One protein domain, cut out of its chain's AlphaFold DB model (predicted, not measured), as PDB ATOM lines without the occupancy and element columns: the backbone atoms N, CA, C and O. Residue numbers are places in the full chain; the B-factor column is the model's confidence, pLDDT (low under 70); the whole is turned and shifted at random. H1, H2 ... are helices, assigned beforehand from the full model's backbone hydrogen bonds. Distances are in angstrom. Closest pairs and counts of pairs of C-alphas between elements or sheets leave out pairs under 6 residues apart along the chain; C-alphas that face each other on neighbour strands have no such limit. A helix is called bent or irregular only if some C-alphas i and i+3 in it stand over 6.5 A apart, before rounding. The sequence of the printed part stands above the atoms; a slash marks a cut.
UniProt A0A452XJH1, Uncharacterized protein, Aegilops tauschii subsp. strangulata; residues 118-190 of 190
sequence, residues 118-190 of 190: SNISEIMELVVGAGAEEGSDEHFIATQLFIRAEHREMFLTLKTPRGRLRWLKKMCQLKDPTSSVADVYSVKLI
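Overview. This is residues 118 to 190 of the 190 residues of an uncharacterized protein of Aegilops tauschii subsp. strangulata (UniProt A0A452XJH1). The longest helix, H4, crosses H2 of a helical hairpin, H1 and H2, whose two helices run side by side in opposite ways, while H3 is near each of these three; together they make a small compact body. Out of that body sticks a thin tail, residues 176 to 190, with the very short H5 in it. The printed part has 73 residues with five named helices, H1 to H5 in that order along the chain, and no named strand: the class is all helix. The whole is loose, with a radius of gyration of the C-alphas of 14.7 A, and spans 51 by 22 by 22 A, a length that the tail makes.

Along the chain. Find C-alpha 161 at (9.798, -15.610, -40.833); from there H4 runs 21.4 A over residues 161 to 175, to C-alpha 175 at (6.391, 4.735, -46.682). Go back to C-alpha 120 at (23.006, -7.217, -47.181), where H1 begins; it covers residues 120 to 129 in 14.0 A. H2, residues 137 to 145, measures 12.1 A, and H3, residues 149 to 157, measures 12.8 A. Past H4, look for H5 at residues 182 to 185, 5.6 A long. No helix is bent.

Arrangement. Start at Leu 168 in H4: its C-alpha is 5.3 A from that of Glu 138, the closest pair where H4 and H2 touch, about perpendicular at 77 degrees. H4 touches H1 with residues 161 to 165 alone, closest at the C-alphas of Pro 161 and Gly 129, 6.8 A apart; at 72 degrees they are only just about perpendicular. H1 and H2, the hairpin, touch at a shallow tilt of 22 degrees, opposite ways, with the C-alphas of Val 127 and His 139 closest at 6.7 A. Of these three touching pairs one is at a shallow tilt: the helix packing is only just mostly crossed. H3 is close to but not clearly touching H2, H4 and H1, with closest C-alphas Leu 145 and His 151 at 6.0 A, Phe 155 and Arg 164 at 6.6 A, and Ile 123 and Arg 152 at 7.4 A. H5 is apart from the other four helices. In H1, H2, H3 and H4 every O i to N i+4 pair is within hydrogen-bond range; H5 is too short for such a pair, and its one O i to N i+3 pair is not within range.

Size, cuts and confidence. Look from Asn 119 to Ile 190, the chain's last residue: their C-alphas are the two farthest apart, at 52.5 A. Residues 176 to 190 stand free; without them the body spans 23 by 20 by 18 A, with a radius of gyration of 9.8 A. The printed part has no cut, and no link is long; those from H2 to H3 and from H3 to H4 are tight. The mean pLDDT of the printed part is 86.5, and residue 118 and residues 177 to 190 are under 70.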
ATOM      1  N   SER A 118      25.646  -8.623 -40.462       67.00
ATOM      2  CA  SER A 118      24.568  -7.986 -41.228       67.00
ATOM      3  C   SER A 118      24.870  -7.744 -42.708       67.00
ATOM      4  O   SER A 118      24.625  -6.636 -43.206       67.00
ATOM      5  N   ASN A 119      25.435  -8.731 -43.407       87.81
ATOM      6  CA  ASN A 119      25.701  -8.573 -44.823       87.81
ATOM      7  C   ASN A 119      24.354  -8.434 -45.539       87.81
ATOM      8  O   ASN A 119      23.396  -9.147 -45.235       87.81
ATOM      9  N   ILE A 120      24.258  -7.479 -46.465       94.25
ATOM     10  CA  ILE A 120      23.006  -7.217 -47.181       94.25
ATOM     11  C   ILE A 120      22.542  -8.484 -47.908       94.25
ATOM     12  O   ILE A 120      21.352  -8.771 -47.879       94.25
ATOM     13  N   SER A 121      23.461  -9.272 -48.474       94.50
ATOM     14  CA  SER A 121      23.139 -10.536 -49.143       94.50
ATOM     15  C   SER A 121      22.433 -11.510 -48.198       94.50
ATOM     16  O   SER A 121      21.329 -11.956 -48.491       94.50
ATOM     17  N   GLU A 122      23.013 -11.766 -47.023       93.94
ATOM     18  CA  GLU A 122      22.442 -12.680 -46.024       93.94
ATOM     19  C   GLU A 122      21.073 -12.197 -45.532       93.94
ATOM     20  O   GLU A 122      20.139 -12.976 -45.354       93.94
ATOM     21  N   ILE A 123      20.919 -10.887 -45.328       95.25
ATOM     22  CA  ILE A 123      19.642 -10.325 -44.888       95.25
ATOM     23  C   ILE A 123      18.587 -10.433 -45.989       95.25
ATOM     24  O   ILE A 123      17.438 -10.739 -45.680       95.25
ATOM     25  N   MET A 124      18.951 -10.219 -47.253       96.88
ATOM     26  CA  MET A 124      18.023 -10.382 -48.372       96.88
ATOM     27  C   MET A 124      17.601 -11.847 -48.549       96.88
ATOM     28  O   MET A 124      16.425 -12.106 -48.797       96.88
ATOM     29  N   GLU A 125      18.478 -12.818 -48.287       96.44
ATOM     30  CA  GLU A 125      18.075 -14.232 -48.216       96.44
ATOM     31  C   GLU A 125      17.044 -14.479 -47.102       96.44
ATOM     32  O   GLU A 125      16.056 -15.188 -47.304       96.44
ATOM     33  N   LEU A 126      17.206 -13.845 -45.936       96.38
ATOM     34  CA  LEU A 126      16.221 -13.925 -44.850       96.38
ATOM     35  C   LEU A 126      14.886 -13.246 -45.194       96.38
ATOM     36  O   LEU A 126      13.857 -13.636 -44.639       96.38
ATOM     37  N   VAL A 127      14.890 -12.233 -46.064       97.56
ATOM     38  CA  VAL A 127      13.682 -11.568 -46.584       97.56
ATOM     39  C   VAL A 127      12.921 -12.515 -47.503       97.56
ATOM     40  O   VAL A 127      11.734 -12.759 -47.274       97.56
ATOM     41  N   VAL A 128      13.612 -13.123 -48.466       97.81
ATOM     42  CA  VAL A 128      13.017 -14.120 -49.365       97.81
ATOM     43  C   VAL A 128      12.510 -15.321 -48.563       97.81
ATOM     44  O   VAL A 128      11.350 -15.712 -48.691       97.81
ATOM     45  N   GLY A 129      13.310 -15.831 -47.621       96.75
ATOM     46  CA  GLY A 129      12.911 -16.901 -46.701       96.75
ATOM     47  C   GLY A 129      11.761 -16.529 -45.752       96.75
ATOM     48  O   GLY A 129      11.103 -17.412 -45.200       96.75
ATOM     49  N   ALA A 130      11.478 -15.235 -45.565       97.12
ATOM     50  CA  ALA A 130      10.302 -14.756 -44.841       97.12
ATOM     51  C   ALA A 130       9.014 -14.768 -45.682       97.12
ATOM     52  O   ALA A 130       7.931 -14.603 -45.114       97.12
ATOM     53  N   GLY A 131       9.116 -14.999 -46.994       96.69
ATOM     54  CA  GLY A 131       8.003 -14.988 -47.944       96.69
ATOM     55  C   GLY A 131       7.821 -13.660 -48.681       96.69
ATOM     56  O   GLY A 131       6.754 -13.434 -49.242       96.69
ATOM     57  N   ALA A 132       8.821 -12.772 -48.654       97.38
ATOM     58  CA  ALA A 132       8.862 -11.583 -49.502       97.38
ATOM     59  C   ALA A 132       9.586 -11.936 -50.808       97.38
ATOM     60  O   ALA A 132      10.810 -11.846 -50.895       97.38
ATOM     61  N   GLU A 133       8.818 -12.423 -51.781       96.38
ATOM     62  CA  GLU A 133       9.315 -12.825 -53.098       96.38
ATOM     63  C   GLU A 133       9.960 -11.646 -53.842       96.38
ATOM     64  O   GLU A 133       9.545 -10.495 -53.689       96.38
ATOM     65  N   GLU A 134      10.980 -11.924 -54.654       96.31
ATOM     66  CA  GLU A 134      11.640 -10.902 -55.465       96.31
ATOM     67  C   GLU A 134      10.621 -10.155 -56.341       96.31
ATOM     68  O   GLU A 134       9.889 -10.746 -57.130       96.31
ATOM     69  N   GLY A 135      10.569  -8.831 -56.189       93.56
ATOM     70  CA  GLY A 135       9.610  -7.973 -56.891       93.56
ATOM     71  C   GLY A 135       8.329  -7.660 -56.113       93.56
ATOM     72  O   GLY A 135       7.564  -6.814 -56.568       93.56
ATOM     73  N   SER A 136       8.108  -8.261 -54.939       97.06
ATOM     74  CA  SER A 136       7.032  -7.836 -54.036       97.06
ATOM     75  C   SER A 136       7.341  -6.481 -53.385       97.06
ATOM     76  O   SER A 136       8.505  -6.079 -53.272       97.06
ATOM     77  N   ASP A 137       6.308  -5.790 -52.896       96.62
ATOM     78  CA  ASP A 137       6.471  -4.528 -52.163       96.62
ATOM     79  C   ASP A 137       7.356  -4.715 -50.919       96.62
ATOM     80  O   ASP A 137       8.198  -3.871 -50.607       96.62
ATOM     81  N   GLU A 138       7.230  -5.860 -50.236       97.19
ATOM     82  CA  GLU A 138       8.050  -6.206 -49.072       97.19
ATOM     83  C   GLU A 138       9.521  -6.439 -49.431       97.19
ATOM     84  O   GLU A 138      10.416  -6.058 -48.672       97.19
ATOM     85  N   HIS A 139       9.789  -7.052 -50.583       97.94
ATOM     86  CA  HIS A 139      11.152  -7.214 -51.070       97.94
ATOM     87  C   HIS A 139      11.738  -5.861 -51.487       97.94
ATOM     88  O   HIS A 139      12.864  -5.524 -51.121       97.94
ATOM     89  N   PHE A 140      10.959  -5.029 -52.183       97.56
ATOM     90  CA  PHE A 140      11.381  -3.688 -52.570       97.56
ATOM     91  C   PHE A 140      11.683  -2.808 -51.351       97.56
ATOM     92  O   PHE A 140      12.768  -2.224 -51.280       97.56
ATOM     93  N   ILE A 141      10.799  -2.750 -50.347       96.81
ATOM     94  CA  ILE A 141      11.044  -1.946 -49.141       96.81
ATOM     95  C   ILE A 141      12.282  -2.436 -48.379       96.81
ATOM     96  O   ILE A 141      13.021  -1.612 -47.837       96.81
ATOM     97  N   ALA A 142      12.563  -3.744 -48.379       97.25
ATOM     98  CA  ALA A 142      13.767  -4.301 -47.769       97.25
ATOM     99  C   ALA A 142      15.044  -3.727 -48.407       97.25
ATOM    100  O   ALA A 142      15.940  -3.296 -47.674       97.25
ATOM    101  N   THR A 143      15.091  -3.599 -49.743       96.56
ATOM    102  CA  THR A 143      16.235  -2.973 -50.445       96.56
ATOM    103  C   THR A 143      16.485  -1.531 -50.003       96.56
ATOM    104  O   THR A 143      17.623  -1.070 -50.009       96.56
ATOM    105  N   GLN A 144      15.435  -0.818 -49.588       95.38
ATOM    106  CA  GLN A 144      15.522   0.573 -49.144       95.38
ATOM    107  C   GLN A 144      15.895   0.680 -47.662       95.38
ATOM    108  O   GLN A 144      16.686   1.539 -47.272       95.38
ATOM    109  N   LEU A 145      15.323  -0.183 -46.819       95.25
ATOM    110  CA  LEU A 145      15.553  -0.179 -45.374       95.25
ATOM    111  C   LEU A 145      16.981  -0.601 -45.034       95.25
ATOM    112  O   LEU A 145      17.642   0.044 -44.216       95.25
ATOM    113  N   PHE A 146      17.464  -1.662 -45.679       95.94
ATOM    114  CA  PHE A 146      18.719  -2.313 -45.315       95.94
ATOM    115  C   PHE A 146      19.965  -1.652 -45.875       95.94
ATOM    116  O   PHE A 146      21.058  -2.149 -45.633       95.94
ATOM    117  N   ILE A 147      19.845  -0.486 -46.507       92.62
ATOM    118  CA  ILE A 147      20.987   0.416 -46.713       92.62
ATOM    119  C   ILE A 147      21.537   0.868 -45.350       92.62
ATOM    120  O   ILE A 147      22.750   0.950 -45.147       92.62
ATOM    121  N   ARG A 148      20.644   1.083 -44.376       91.75
ATOM    122  CA  ARG A 148      20.985   1.535 -43.024       91.75
ATOM    123  C   ARG A 148      21.192   0.365 -42.065       91.75
ATOM    124  O   ARG A 148      20.351  -0.531 -41.981       91.75
ATOM    125  N   ALA A 149      22.283   0.411 -41.301       91.81
ATOM    126  CA  ALA A 149      22.660  -0.645 -40.361       91.81
ATOM    127  C   ALA A 149      21.620  -0.846 -39.255       91.81
ATOM    128  O   ALA A 149      21.277  -1.979 -38.938       91.81
ATOM    129  N   GLU A 150      21.049   0.240 -38.739       92.62
ATOM    130  CA  GLU A 150      20.078   0.175 -37.640       92.62
ATOM    131  C   GLU A 150      18.831  -0.652 -38.009       92.62
ATOM    132  O   GLU A 150      18.323  -1.430 -37.201       92.62
ATOM    133  N   HIS A 151      18.344  -0.538 -39.251       94.69
ATOM    134  CA  HIS A 151      17.202  -1.334 -39.712       94.69
ATOM    135  C   HIS A 151      17.572  -2.804 -39.909       94.69
ATOM    136  O   HIS A 151      16.741  -3.674 -39.645       94.69
ATOM    137  N   ARG A 152      18.810  -3.085 -40.342       94.69
ATOM    138  CA  ARG A 152      19.338  -4.453 -40.441       94.69
ATOM    139  C   ARG A 152      19.355  -5.116 -39.066       94.69
ATOM    140  O   ARG A 152      18.814  -6.205 -38.903       94.69
ATOM    141  N   GLU A 153      19.898  -4.428 -38.065       92.81
ATOM    142  CA  GLU A 153      19.935  -4.921 -36.686       92.81
ATOM    143  C   GLU A 153      18.530  -5.158 -36.130       92.81
ATOM    144  O   GLU A 153      18.257  -6.234 -35.599       92.81
ATOM    145  N   MET A 154      17.612  -4.203 -36.321       94.50
ATOM    146  CA  MET A 154      16.221  -4.350 -35.890       94.50
ATOM    147  C   MET A 154      15.551  -5.566 -36.539       94.50
ATOM    148  O   MET A 154      14.893  -6.349 -35.855       94.50
ATOM    149  N   PHE A 155      15.741  -5.769 -37.842       96.06
ATOM    150  CA  PHE A 155      15.191  -6.919 -38.556       96.06
ATOM    151  C   PHE A 155      15.745  -8.255 -38.043       96.06
ATOM    152  O   PHE A 155      14.987  -9.216 -37.891       96.06
ATOM    153  N   LEU A 156      17.036  -8.310 -37.705       94.62
ATOM    154  CA  LEU A 156      17.675  -9.506 -37.149       94.62
ATOM    155  C   LEU A 156      17.171  -9.863 -35.741       94.62
ATOM    156  O   LEU A 156      17.214 -11.035 -35.366       94.62
ATOM    157  N   THR A 157      16.617  -8.908 -34.980       95.25
ATOM    158  CA  THR A 157      15.950  -9.222 -33.698       95.25
ATOM    159  C   THR A 157      14.692 -10.082 -33.877       95.25
ATOM    160  O   THR A 157      14.299 -10.824 -32.971       95.25
ATOM    161  N   LEU A 158      14.062 -10.026 -35.057       95.69
ATOM    162  CA  LEU A 158      12.868 -10.798 -35.374       95.69
ATOM    163  C   LEU A 158      13.268 -12.246 -35.671       95.69
ATOM    164  O   LEU A 158      13.888 -12.545 -36.690       95.69
ATOM    165  N   LYS A 159      12.880 -13.168 -34.784       93.69
ATOM    166  CA  LYS A 159      13.261 -14.589 -34.884       93.69
ATOM    167  C   LYS A 159      12.431 -15.390 -35.888       93.69
ATOM    168  O   LYS A 159      12.898 -16.405 -36.389       93.69
ATOM    169  N   THR A 160      11.195 -14.969 -36.162       96.31
ATOM    170  CA  THR A 160      10.262 -15.747 -36.992       96.31
ATOM    171  C   THR A 160      10.138 -15.175 -38.409       96.31
ATOM    172  O   THR A 160      10.021 -13.954 -38.550       96.31
ATOM    173  N   PRO A 161      10.060 -16.030 -39.450       96.56
ATOM    174  CA  PRO A 161       9.798 -15.610 -40.833       96.56
ATOM    175  C   PRO A 161       8.536 -14.739 -40.951       96.56
ATOM    176  O   PRO A 161       8.563 -13.626 -41.467       96.56
ATOM    177  N   ARG A 162       7.436 -15.180 -40.328       97.06
ATOM    178  CA  ARG A 162       6.168 -14.436 -40.292       97.06
ATOM    179  C   ARG A 162       6.296 -13.065 -39.616       97.06
ATOM    180  O   ARG A 162       5.631 -12.115 -40.027       97.06
ATOM    181  N   GLY A 163       7.110 -12.959 -38.564       97.56
ATOM    182  CA  GLY A 163       7.376 -11.696 -37.875       97.56
ATOM    183  C   GLY A 163       8.116 -10.703 -38.769       97.56
ATOM    184  O   GLY A 163       7.694  -9.553 -38.871       97.56
ATOM    185  N   ARG A 164       9.151 -11.179 -39.469       97.69
ATOM    186  CA  ARG A 164       9.911 -10.412 -40.467       97.69
ATOM    187  C   ARG A 164       9.013  -9.884 -41.581       97.69
ATOM    188  O   ARG A 164       8.985  -8.678 -41.813       97.69
ATOM    189  N   LEU A 165       8.201 -10.750 -42.187       97.88
ATOM    190  CA  LEU A 165       7.284 -10.354 -43.259       97.88
ATOM    191  C   LEU A 165       6.244  -9.328 -42.785       97.88
ATOM    192  O   LEU A 165       5.998  -8.328 -43.453       97.88
ATOM    193  N   ARG A 166       5.647  -9.530 -41.602       97.88
ATOM    194  CA  ARG A 166       4.682  -8.570 -41.037       97.88
ATOM    195  C   ARG A 166       5.321  -7.205 -40.779       97.88
ATOM    196  O   ARG A 166       4.663  -6.185 -40.960       97.88
ATOM    197  N   TRP A 167       6.570  -7.183 -40.325       97.62
ATOM    198  CA  TRP A 167       7.299  -5.938 -40.106       97.62
ATOM    199  C   TRP A 167       7.554  -5.195 -41.422       97.62
ATOM    200  O   TRP A 167       7.245  -4.009 -41.502       97.62
ATOM    201  N   LEU A 168       7.994  -5.898 -42.472       97.31
ATOM    202  CA  LEU A 168       8.168  -5.314 -43.809       97.31
ATOM    203  C   LEU A 168       6.855  -4.738 -44.360       97.31
ATOM    204  O   LEU A 168       6.841  -3.605 -44.832       97.31
ATOM    205  N   LYS A 169       5.728  -5.446 -44.199       96.56
ATOM    206  CA  LYS A 169       4.394  -4.944 -44.585       96.56
ATOM    207  C   LYS A 169       4.022  -3.632 -43.900       96.56
ATOM    208  O   LYS A 169       3.516  -2.720 -44.547       96.56
ATOM    209  N   LYS A 170       4.296  -3.509 -42.597       96.19
ATOM    210  CA  LYS A 170       4.081  -2.248 -41.866       96.19
ATOM    211  C   LYS A 170       4.977  -1.132 -42.401       96.19
ATOM    212  O   LYS A 170       4.532   0.004 -42.502       96.19
ATOM    213  N   MET A 171       6.219  -1.448 -42.762       95.06
ATOM    214  CA  MET A 171       7.138  -0.463 -43.333       95.06
ATOM    215  C   MET A 171       6.722   0.008 -44.730       95.06
ATOM    216  O   MET A 171       6.925   1.182 -45.028       95.06
ATOM    217  N   CYS A 172       6.100  -0.852 -45.544       92.88
ATOM    218  CA  CYS A 172       5.494  -0.443 -46.817       92.88
ATOM    219  C   CYS A 172       4.427   0.634 -46.571       92.88
ATOM    220  O   CYS A 172       4.556   1.754 -47.049       92.88
ATOM    221  N   GLN A 173       3.470   0.343 -45.681       90.69
ATOM    222  CA  GLN A 173       2.364   1.252 -45.344       90.69
ATOM    223  C   GLN A 173       2.835   2.597 -44.772       90.69
ATOM    224  O   GLN A 173       2.224   3.629 -45.027       90.69
ATOM    225  N   LEU A 174       3.921   2.604 -43.991       88.75
ATOM    226  CA  LEU A 174       4.502   3.838 -43.450       88.75
ATOM    227  C   LEU A 174       5.199   4.686 -44.519       88.75
ATOM    228  O   LEU A 174       5.313   5.901 -44.355       88.75
ATOM    229  N   LYS A 175       5.709   4.053 -45.580       77.19
ATOM    230  CA  LYS A 175       6.391   4.735 -46.682       77.19
ATOM    231  C   LYS A 175       5.415   5.227 -47.752       77.19
ATOM    232  O   LYS A 175       5.826   6.044 -48.567       77.19
ATOM    233  N   ASP A 176       4.151   4.813 -47.713       70.56
ATOM    234  CA  ASP A 176       3.093   5.327 -48.578       70.56
ATOM    235  C   ASP A 176       2.483   6.611 -47.980       70.56
ATOM    236  O   ASP A 176       1.544   6.541 -47.178       70.56
ATOM    237  N   PRO A 177       2.938   7.826 -48.364       59.09
ATOM    238  CA  PRO A 177       2.356   9.072 -47.857       59.09
ATOM    239  C   PRO A 177       0.884   9.242 -48.261       59.09
ATOM    240  O   PRO A 177       0.173  10.071 -47.698       59.09
ATOM    241  N   THR A 178       0.412   8.468 -49.238       57.12
ATOM    242  CA  THR A 178      -0.952   8.513 -49.768       57.12
ATOM    243  C   THR A 178      -1.945   7.691 -48.948       57.12
ATOM    244  O   THR A 178      -3.135   8.008 -48.975       57.12
ATOM    245  N   SER A 179      -1.495   6.707 -48.156       54.66
ATOM    246  CA  SER A 179      -2.407   5.894 -47.334       54.66
ATOM    247  C   SER A 179      -3.023   6.691 -46.178       54.66
ATOM    248  O   SER A 179      -4.127   6.379 -45.749       54.66
ATOM    249  N   SER A 180      -2.363   7.757 -45.706       53.91
ATOM    250  CA  SER A 180      -2.901   8.648 -44.663       53.91
ATOM    251  C   SER A 180      -3.935   9.652 -45.189       53.91
ATOM    252  O   SER A 180      -4.630  10.288 -44.399       53.91
ATOM    253  N   VAL A 181      -4.016   9.850 -46.506       54.78
ATOM    254  CA  VAL A 181      -4.828  10.917 -47.106       54.78
ATOM    255  C   VAL A 181      -6.238  10.421 -47.462       54.78
ATOM    256  O   VAL A 181      -7.192  11.198 -47.415       54.78
ATOM    257  N   ALA A 182      -6.410   9.122 -47.728       55.31
ATOM    258  CA  ALA A 182      -7.714   8.528 -48.042       55.31
ATOM    259  C   ALA A 182      -8.690   8.496 -46.842       55.31
ATOM    260  O   ALA A 182      -9.902   8.635 -47.033       55.31
ATOM    261  N   ASP A 183      -8.177   8.420 -45.608       52.72
ATOM    262  CA  ASP A 183      -9.002   8.476 -44.390       52.72
ATOM    263  C   ASP A 183      -9.492   9.896 -44.061       52.72
ATOM    264  O   ASP A 183     -10.507  10.070 -43.389       52.72
ATOM    265  N   VAL A 184      -8.827  10.935 -44.577       55.06
ATOM    266  CA  VAL A 184      -9.215  12.335 -44.324       55.06
ATOM    267  C   VAL A 184     -10.336  12.792 -45.263       55.06
ATOM    268  O   VAL A 184     -11.162  13.624 -44.879       55.06
ATOM    269  N   TYR A 185     -10.414  12.240 -46.476       54.38
ATOM    270  CA  TYR A 185     -11.424  12.642 -47.463       54.38
ATOM    271  C   TYR A 185     -12.714  11.810 -47.431       54.38
ATOM    272  O   TYR A 185     -13.718  12.258 -47.981       54.38
ATOM    273  N   SER A 186     -12.739  10.672 -46.731       52.09
ATOM    274  CA  SER A 186     -13.958   9.855 -46.581       52.09
ATOM    275  C   SER A 186     -14.885  10.323 -45.449       52.09
ATOM    276  O   SER A 186     -16.066   9.995 -45.447       52.09
ATOM    277  N   VAL A 187     -14.394  11.140 -44.508       55.50
ATOM    278  CA  VAL A 187     -15.183  11.639 -43.356       55.50
ATOM    279  C   VAL A 187     -15.884  12.978 -43.656       55.50
ATOM    280  O   VAL A 187     -16.603  13.510 -42.818       55.50
ATOM    281  N   LYS A 188     -15.714  13.545 -44.860       51.66
ATOM    282  CA  LYS A 188     -16.257  14.871 -45.220       51.66
ATOM    283  C   LYS A 188     -17.446  14.851 -46.191       51.66
ATOM    284  O   LYS A 188     -17.777  15.888 -46.759       51.66
ATOM    285  N   LEU A 189     -18.081  13.694 -46.364       48.88
ATOM    286  CA  LEU A 189     -19.280  13.500 -47.188       48.88
ATOM    287  C   LEU A 189     -20.384  12.800 -46.380       48.88
ATOM    288  O   LEU A 189     -20.832  11.715 -46.737       48.88
ATOM    289  N   ILE A 190     -20.802  13.420 -45.273       47.16
ATOM    290  CA  ILE A 190     -22.104  13.187 -44.628       47.16
ATOM    291  C   ILE A 190     -22.651  14.545 -44.194       47.16
ATOM    292  O   ILE A 190     -21.863  15.319 -43.605       47.16
TER     293      ILE A 190